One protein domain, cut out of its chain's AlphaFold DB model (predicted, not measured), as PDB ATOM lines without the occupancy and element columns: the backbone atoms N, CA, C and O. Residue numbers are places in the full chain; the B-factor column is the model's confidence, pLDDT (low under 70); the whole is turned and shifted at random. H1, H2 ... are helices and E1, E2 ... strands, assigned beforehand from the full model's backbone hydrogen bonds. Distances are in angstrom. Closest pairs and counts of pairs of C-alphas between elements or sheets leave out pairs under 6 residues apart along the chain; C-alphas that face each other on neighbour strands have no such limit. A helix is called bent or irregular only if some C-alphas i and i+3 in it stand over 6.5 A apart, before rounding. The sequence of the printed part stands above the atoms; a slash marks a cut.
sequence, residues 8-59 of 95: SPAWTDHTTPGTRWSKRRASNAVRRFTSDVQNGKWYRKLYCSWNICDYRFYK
ATOM      1  N   SER A   8      15.694 -22.435 -35.506       89.25
ATOM      2  CA  SER A   8      14.901 -23.662 -35.580       89.25
ATOM      3  C   SER A   8      14.244 -23.751 -36.955       89.25
ATOM      4  O   SER A   8      13.747 -22.719 -37.421       89.25
ATOM      5  N   PRO A   9      14.206 -24.940 -37.584       90.50
ATOM      6  CA  PRO A   9      13.648 -25.113 -38.914       90.50
ATOM      7  C   PRO A   9      12.124 -25.025 -38.847       90.50
ATOM      8  O   PRO A   9      11.435 -26.007 -38.571       90.50
ATOM      9  N   ALA A  10      11.611 -23.811 -39.024       90.56
ATOM     10  CA  ALA A  10      10.216 -23.492 -38.795       90.56
ATOM     11  C   ALA A  10       9.633 -22.670 -39.938       90.56
ATOM     12  O   ALA A  10      10.217 -21.672 -40.383       90.56
ATOM     13  N   TRP A  11       8.443 -23.081 -40.349       87.56
ATOM     14  CA  TRP A  11       7.613 -22.385 -41.313       87.56
ATOM     15  C   TRP A  11       6.361 -21.842 -40.613       87.56
ATOM     16  O   TRP A  11       5.807 -22.478 -39.711       87.56
ATOM     17  N   THR A  12       5.959 -20.633 -40.995       83.50
ATOM     18  CA  THR A  12       4.790 -19.925 -40.460       83.50
ATOM     19  C   THR A  12       3.978 -19.384 -41.624       83.50
ATOM     20  O   THR A  12       4.542 -18.707 -42.485       83.50
ATOM     21  N   ASP A  13       2.669 -19.609 -41.612       76.81
ATOM     22  CA  ASP A  13       1.742 -19.098 -42.627       76.81
ATOM     23  C   ASP A  13       1.298 -17.670 -42.304       76.81
ATOM     24  O   ASP A  13       0.147 -17.385 -41.990       76.81
ATOM     25  N   HIS A  14       2.256 -16.747 -42.294       70.94
ATOM     26  CA  HIS A  14       1.975 -15.326 -42.087       70.94
ATOM     27  C   HIS A  14       1.951 -14.523 -43.389       70.94
ATOM     28  O   HIS A  14       1.937 -13.293 -43.353       70.94
ATOM     29  N   THR A  15       1.964 -15.203 -44.534       68.62
ATOM     30  CA  THR A  15       2.075 -14.583 -45.859       68.62
ATOM     31  C   THR A  15       0.746 -14.515 -46.603       68.62
ATOM     32  O   THR A  15       0.651 -13.814 -47.608       68.62
ATOM     33  N   THR A  16      -0.302 -15.189 -46.120       71.38
ATOM     34  CA  THR A  16      -1.626 -15.148 -46.747       71.38
ATOM     35  C   THR A  16      -2.346 -13.819 -46.454       71.38
ATOM     36  O   THR A  16      -2.334 -13.351 -45.308       71.38
ATOM     37  N   PRO A  17      -3.038 -13.204 -47.438       71.44
ATOM     38  CA  PRO A  17      -3.738 -11.921 -47.263       71.44
ATOM     39  C   PRO A  17      -4.732 -11.901 -46.088       71.44
ATOM     40  O   PRO A  17      -4.878 -10.889 -45.398       71.44
ATOM     41  N   GLY A  18      -5.371 -13.042 -45.805       76.88
ATOM     42  CA  GLY A  18      -6.312 -13.212 -44.693       76.88
ATOM     43  C   GLY A  18      -5.676 -13.123 -43.301       76.88
ATOM     44  O   GLY A  18      -6.379 -12.850 -42.323       76.88
ATOM     45  N   THR A  19      -4.351 -13.268 -43.184       80.94
ATOM     46  CA  THR A  19      -3.649 -13.252 -41.889       80.94
ATOM     47  C   THR A  19      -3.817 -11.909 -41.172       80.94
ATOM     48  O   THR A  19      -4.033 -11.866 -39.958       80.94
ATOM     49  N   ARG A  20      -3.774 -10.784 -41.903       83.06
ATOM     50  CA  ARG A  20      -3.888  -9.442 -41.301       83.06
ATOM     51  C   ARG A  20      -5.259  -9.221 -40.664       83.06
ATOM     52  O   ARG A  20      -5.347  -8.717 -39.542       83.06
ATOM     53  N   TRP A  21      -6.322  -9.598 -41.372       86.19
ATOM     54  CA  TRP A  21      -7.691  -9.476 -40.871       86.19
ATOM     55  C   TRP A  21      -7.935 -10.414 -39.688       86.19
ATOM     56  O   TRP A  21      -8.483 -10.002 -38.666       86.19
ATOM     57  N   SER A  22      -7.422 -11.637 -39.778       84.69
ATOM     58  CA  SER A  22      -7.539 -12.630 -38.715       84.69
ATOM     59  C   SER A  22      -6.859 -12.168 -37.419       84.69
ATOM     60  O   SER A  22      -7.482 -12.181 -36.355       84.69
ATOM     61  N   LYS A  23      -5.634 -11.622 -37.501       83.06
ATOM     62  CA  LYS A  23      -4.950 -11.014 -36.343       83.06
ATOM     63  C   LYS A  23      -5.722  -9.827 -35.761       83.06
ATOM     64  O   LYS A  23      -5.790  -9.684 -34.540       83.06
ATOM     65  N   ARG A  24      -6.350  -8.998 -36.605       87.19
ATOM     66  CA  ARG A  24      -7.219  -7.900 -36.145       87.19
ATOM     67  C   ARG A  24      -8.432  -8.430 -35.374       87.19
ATOM     68  O   ARG A  24      -8.744  -7.896 -34.313       87.19
ATOM     69  N   ARG A  25      -9.087  -9.488 -35.864       86.81
ATOM     70  CA  ARG A  25     -10.234 -10.112 -35.187       86.81
ATOM     71  C   ARG A  25      -9.857 -10.651 -33.808       86.81
ATOM     72  O   ARG A  25     -10.556 -10.355 -32.842       86.81
ATOM     73  N   ALA A  26      -8.728 -11.352 -33.693       85.56
ATOM     74  CA  ALA A  26      -8.243 -11.825 -32.397       85.56
ATOM     75  C   ALA A  26      -7.863 -10.680 -31.451       85.56
ATOM     76  O   ALA A  26      -8.217 -10.721 -30.277       85.56
ATOM     77  N   SER A  27      -7.218  -9.620 -31.951       84.56
ATOM     78  CA  SER A  27      -6.913  -8.442 -31.129       84.56
ATOM     79  C   SER A  27      -8.182  -7.781 -30.579       84.56
ATOM     80  O   SER A  27      -8.234  -7.440 -29.400       84.56
ATOM     81  N   ASN A  28      -9.232  -7.666 -31.396       86.75
ATOM     82  CA  ASN A  28     -10.521  -7.142 -30.946       86.75
ATOM     83  C   ASN A  28     -11.189  -8.048 -29.902       86.75
ATOM     84  O   ASN A  28     -11.770  -7.530 -28.954       86.75
ATOM     85  N   ALA A  29     -11.096  -9.374 -30.048       85.50
ATOM     86  CA  ALA A  29     -11.626 -10.318 -29.064       85.50
ATOM     87  C   ALA A  29     -10.923 -10.174 -27.706       85.50
ATOM     88  O   ALA A  29     -11.595 -10.074 -26.686       85.50
ATOM     89  N   VAL A  30      -9.589 -10.068 -27.699       83.94
ATOM     90  CA  VAL A  30      -8.799  -9.838 -26.475       83.94
ATOM     91  C   VAL A  30      -9.180  -8.518 -25.809       83.94
ATOM     92  O   VAL A  30      -9.349  -8.480 -24.600       83.94
ATOM     93  N   ARG A  31      -9.358  -7.439 -26.583       83.56
ATOM     94  CA  ARG A  31      -9.751  -6.120 -26.045       83.56
ATOM     95  C   ARG A  31     -11.157  -6.094 -25.448       83.56
ATOM     96  O   ARG A  31     -11.425  -5.267 -24.589       83.56
ATOM     97  N   ARG A  32     -12.060  -6.940 -25.947       86.62
ATOM     98  CA  ARG A  32     -13.445  -7.052 -25.464       86.62
ATOM     99  C   ARG A  32     -13.601  -8.086 -24.352       86.62
ATOM    100  O   ARG A  32     -14.692  -8.211 -23.807       86.62
ATOM    101  N   PHE A  33     -12.556  -8.854 -24.057       87.06
ATOM    102  CA  PHE A  33     -12.591  -9.851 -23.003       87.06
ATOM    103  C   PHE A  33     -12.589  -9.142 -21.646       87.06
ATOM    104  O   PHE A  33     -11.706  -8.338 -21.368       87.06
ATOM    105  N   THR A  34     -13.616  -9.399 -20.839       84.88
ATOM    106  CA  THR A  34     -13.894  -8.655 -19.602       84.88
ATOM    107  C   THR A  34     -13.220  -9.239 -18.366       84.88
ATOM    108  O   THR A  34     -13.199  -8.585 -17.329       84.88
ATOM    109  N   SER A  35     -12.689 -10.460 -18.445       84.94
ATOM    110  CA  SER A  35     -11.956 -11.083 -17.338       84.94
ATOM    111  C   SER A  35     -10.470 -10.723 -17.371       84.94
ATOM    112  O   SER A  35      -9.949 -10.261 -18.388       84.94
ATOM    113  N   ASP A  36      -9.771 -10.990 -16.267       83.62
ATOM    114  CA  ASP A  36      -8.355 -10.661 -16.137       83.62
ATOM    115  C   ASP A  36      -7.479 -11.349 -17.190       83.62
ATOM    116  O   ASP A  36      -7.457 -12.574 -17.341       83.62
ATOM    117  N   VAL A  37      -6.691 -10.531 -17.888       80.25
ATOM    118  CA  VAL A  37      -5.673 -10.967 -18.842       80.25
ATOM    119  C   VAL A  37      -4.303 -10.748 -18.214       80.25
ATOM    120  O   VAL A  37      -3.768  -9.645 -18.217       80.25
ATOM    121  N   GLN A  38      -3.692 -11.818 -17.713       79.25
ATOM    122  CA  GLN A  38      -2.406 -11.721 -17.008       79.25
ATOM    123  C   GLN A  38      -1.203 -11.457 -17.933       79.25
ATOM    124  O   GLN A  38      -0.150 -11.021 -17.478       79.25
ATOM    125  N   ASN A  39      -1.300 -11.786 -19.227       80.38
ATOM    126  CA  ASN A  39      -0.186 -11.661 -20.172       80.38
ATOM    127  C   ASN A  39      -0.696 -11.485 -21.607       80.38
ATOM    128  O   ASN A  39      -1.654 -12.137 -22.014       80.38
ATOM    129  N   GLY A  40       0.028 -10.720 -22.424       74.19
ATOM    130  CA  GLY A  40      -0.192 -10.603 -23.866       74.19
ATOM    131  C   GLY A  40      -0.234 -11.924 -24.648       74.19
ATOM    132  O   GLY A  40      -0.758 -11.919 -25.748       74.19
ATOM    133  N   LYS A  41       0.238 -13.067 -24.120       79.56
ATOM    134  CA  LYS A  41       0.080 -14.403 -24.750       79.56
ATOM    135  C   LYS A  41      -1.295 -15.057 -24.542       79.56
ATOM    136  O   LYS A  41      -1.575 -16.081 -25.165       79.56
ATOM    137  N   TRP A  42      -2.157 -14.494 -23.696       82.50
ATOM    138  CA  TRP A  42      -3.488 -15.044 -23.403       82.50
ATOM    139  C   TRP A  42      -4.441 -15.049 -24.598       82.50
ATOM    140  O   TRP A  42      -5.391 -15.828 -24.592       82.50
ATOM    141  N   TYR A  43      -4.164 -14.279 -25.658       79.62
ATOM    142  CA  TYR A  43      -4.955 -14.350 -26.895       79.62
ATOM    143  C   TYR A  43      -5.065 -15.777 -27.443       79.62
ATOM    144  O   TYR A  43      -6.069 -16.107 -28.059       79.62
ATOM    145  N   ARG A  44      -4.071 -16.637 -27.177       80.12
ATOM    146  CA  ARG A  44      -4.069 -18.051 -27.586       80.12
ATOM    147  C   ARG A  44      -5.090 -18.907 -26.840       80.12
ATOM    148  O   ARG A  44      -5.492 -19.940 -27.354       80.12
ATOM    149  N   LYS A  45      -5.486 -18.505 -25.626       81.88
ATOM    150  CA  LYS A  45      -6.573 -19.147 -24.870       81.88
ATOM    151  C   LYS A  45      -7.938 -18.649 -25.340       81.88
ATOM    152  O   LYS A  45      -8.889 -19.415 -25.388       81.88
ATOM    153  N   LEU A  46      -8.015 -17.363 -25.685       81.69
ATOM    154  CA  LEU A  46      -9.249 -16.697 -26.109       81.69
ATOM    155  C   LEU A  46      -9.605 -16.965 -27.572       81.69
ATOM    156  O   LEU A  46     -10.753 -16.790 -27.972       81.69
ATOM    157  N   TYR A  47      -8.624 -17.345 -28.388       78.94
ATOM    158  CA  TYR A  47      -8.808 -17.491 -29.817       78.94
ATOM    159  C   TYR A  47      -8.037 -18.690 -30.356       78.94
ATOM    160  O   TYR A  47      -6.845 -18.855 -30.102       78.94
ATOM    161  N   CYS A  48      -8.728 -19.509 -31.143       80.69
ATOM    162  CA  CYS A  48      -8.140 -20.676 -31.780       80.69
ATOM    163  C   CYS A  48      -7.033 -20.262 -32.762       80.69
ATOM    164  O   CYS A  48      -7.267 -19.450 -33.661       80.69
ATOM    165  N   SER A  49      -5.847 -20.859 -32.625       77.25
ATOM    166  CA  SER A  49      -4.657 -20.584 -33.445       77.25
ATOM    167  C   SER A  49      -4.901 -20.777 -34.947       77.25
ATOM    168  O   SER A  49      -4.336 -20.051 -35.765       77.25
ATOM    169  N   TRP A  50      -5.783 -21.717 -35.309       76.81
ATOM    170  CA  TRP A  50      -6.197 -21.972 -36.692       76.81
ATOM    171  C   TRP A  50      -6.902 -20.768 -37.316       76.81
ATOM    172  O   TRP A  50      -6.626 -20.412 -38.456       76.81
ATOM    173  N   ASN A  51      -7.732 -20.070 -36.539       80.06
ATOM    174  CA  ASN A  51      -8.494 -18.917 -37.011       80.06
ATOM    175  C   ASN A  51      -7.640 -17.648 -37.170       80.06
ATOM    176  O   ASN A  51      -8.154 -16.650 -37.665       80.06
ATOM    177  N   ILE A  52      -6.387 -17.640 -36.696       81.25
ATOM    178  CA  ILE A  52      -5.434 -16.517 -36.822       81.25
ATOM    179  C   ILE A  52      -4.217 -16.827 -37.686       81.25
ATOM    180  O   ILE A  52      -3.330 -15.974 -37.788       81.25
ATOM    181  N   CYS A  53      -4.161 -18.019 -38.285       78.50
ATOM    182  CA  CYS A  53      -2.980 -18.496 -39.002       78.50
ATOM    183  C   CYS A  53      -1.705 -18.373 -38.133       78.50
ATOM    184  O   CYS A  53      -0.630 -18.027 -38.619       78.50
ATOM    185  N   ASP A  54      -1.832 -18.600 -36.816       79.06
ATOM    186  CA  ASP A  54      -0.725 -18.543 -35.842       79.06
ATOM    187  C   ASP A  54      -0.215 -19.949 -35.518       79.06
ATOM    188  O   ASP A  54      -0.013 -20.334 -34.366       79.06
ATOM    189  N   TYR A  55      -0.066 -20.752 -36.566       79.62
ATOM    190  CA  TYR A  55       0.517 -22.078 -36.488       79.62
ATOM    191  C   TYR A  55       1.973 -22.036 -36.949       79.62
ATOM    192  O   TYR A  55       2.377 -21.256 -37.816       79.62
ATOM    193  N   ARG A  56       2.780 -22.896 -36.333       84.44
ATOM    194  CA  ARG A  56       4.199 -23.021 -36.634       84.44
ATOM    195  C   ARG A  56       4.507 -24.478 -36.891       84.44
ATOM    196  O   ARG A  56       4.405 -25.303 -35.987       84.44
ATOM    197  N   PHE A  57       4.886 -24.770 -38.124       89.06
ATOM    198  CA  PHE A  57       5.267 -26.109 -38.524       89.06
ATOM    199  C   PHE A  57       6.770 -26.262 -38.390       89.06
ATOM    200  O   PHE A  57       7.538 -25.424 -38.868       89.06
ATOM    201  N   TYR A  58       7.180 -27.341 -37.740       91.81
ATOM    202  CA  TYR A  58       8.574 -27.724 -37.616       91.81
ATOM    203  C   TYR A  58       8.808 -28.941 -38.481       91.81
ATOM    204  O   TYR A  58       8.037 -29.894 -38.427       91.81
ATOM    205  N   LYS A  59       9.867 -28.886 -39.280       93.94
ATOM    206  CA  LYS A  59      10.223 -29.988 -40.158       93.94
ATOM    207  C   LYS A  59      11.727 -30.073 -40.262       93.94
ATOM    208  O   LYS A  59      12.376 -29.101 -40.650       93.94
TER     209      LYS A  59
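What this domain is: This is residues 8 to 59 of the 95 residues of an uncharacterized protein of Cohnella phaseoli (UniProt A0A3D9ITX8). One long helix, H1, makes one side of an elongated loop of chain; the chain turns round beyond its last residue and folds back, so that two short helices pack on H1, H2 on its residues 26 to 30 and H3 near Ser 22. A small antiparallel pair of strands, E1 and E2, brings the two ends of the printed part together at one end of the longest axis, with the turn near Thr 34 at the other. The printed part has 52 residues, with three named helices and two named strands in the order E1, H1, H2, H3, E2; the sheet's order is E1 - E2, and the class is mostly helix. It is only just loose, close to compact, with a radius of gyration of the C-alphas of 12.3 A, and its outline, only just flat, spans 37 by 23 by 13 A.

How they stand to each other: Start at E1, residues 10 to 12, and look for its neighbour E2, residues 56 to 58: the two are antiparallel, at 153 degrees between their directions. Here N 11 and O 57 are within hydrogen-bond range at 2.9 A, and so are N 57 and O 11 at 2.9 A. Go on to H1, residues 18 to 32, which touches H2, residues 40 to 46, with residues 26 to 30 alone. Their closest C-alphas are those of Val 30 and Tyr 43, 5.9 A apart, and their lines are about perpendicular at 86 degrees. H1 also touches H3, residues 49 to 52, where the closest C-alphas, those of Ser 22 and Ile 52, are 4.8 A apart. H2 and H3 meet only through their link. E1 is apart from H2 and H3, and E2 is apart from H1 and H2. In H1 every O i to N i+4 pair is within hydrogen-bond range; in H2 1 of 3 is, beside 3 of 4 O i to N i+3 pairs, and H3 is too short for an O i to N i+4 pair.

Where its parts are: Find C-alpha 10 at (10.216, -23.492, -38.795), where E1 begins its three residues. H1 starts at C-alpha 18, (-6.312, -13.212, -44.693), and runs 21.4 A to C-alpha 32. H2 covers 11.1 A from C-alpha 40 to C-alpha 46; it is only just irregular, with C-alphas 40 and 43 at 6.8 A. H3 follows with four residues, and E2 ends at C-alpha 58, (8.574, -27.724, -37.616).

The domain as a whole: The two C-alphas farthest apart are those of Thr 34 and Lys 59, at 38.2 A, while the first and last printed C-alphas, Ser 8 and Lys 59, are 9.1 A apart. The printed part has no cut. The links E1 to H1, H2 to H3 and H3 to E2 are tight, H1 to H2 is short, and no link is long. The mean pLDDT of the printed part is 82.3, and look at residue 15 for the one value under 70.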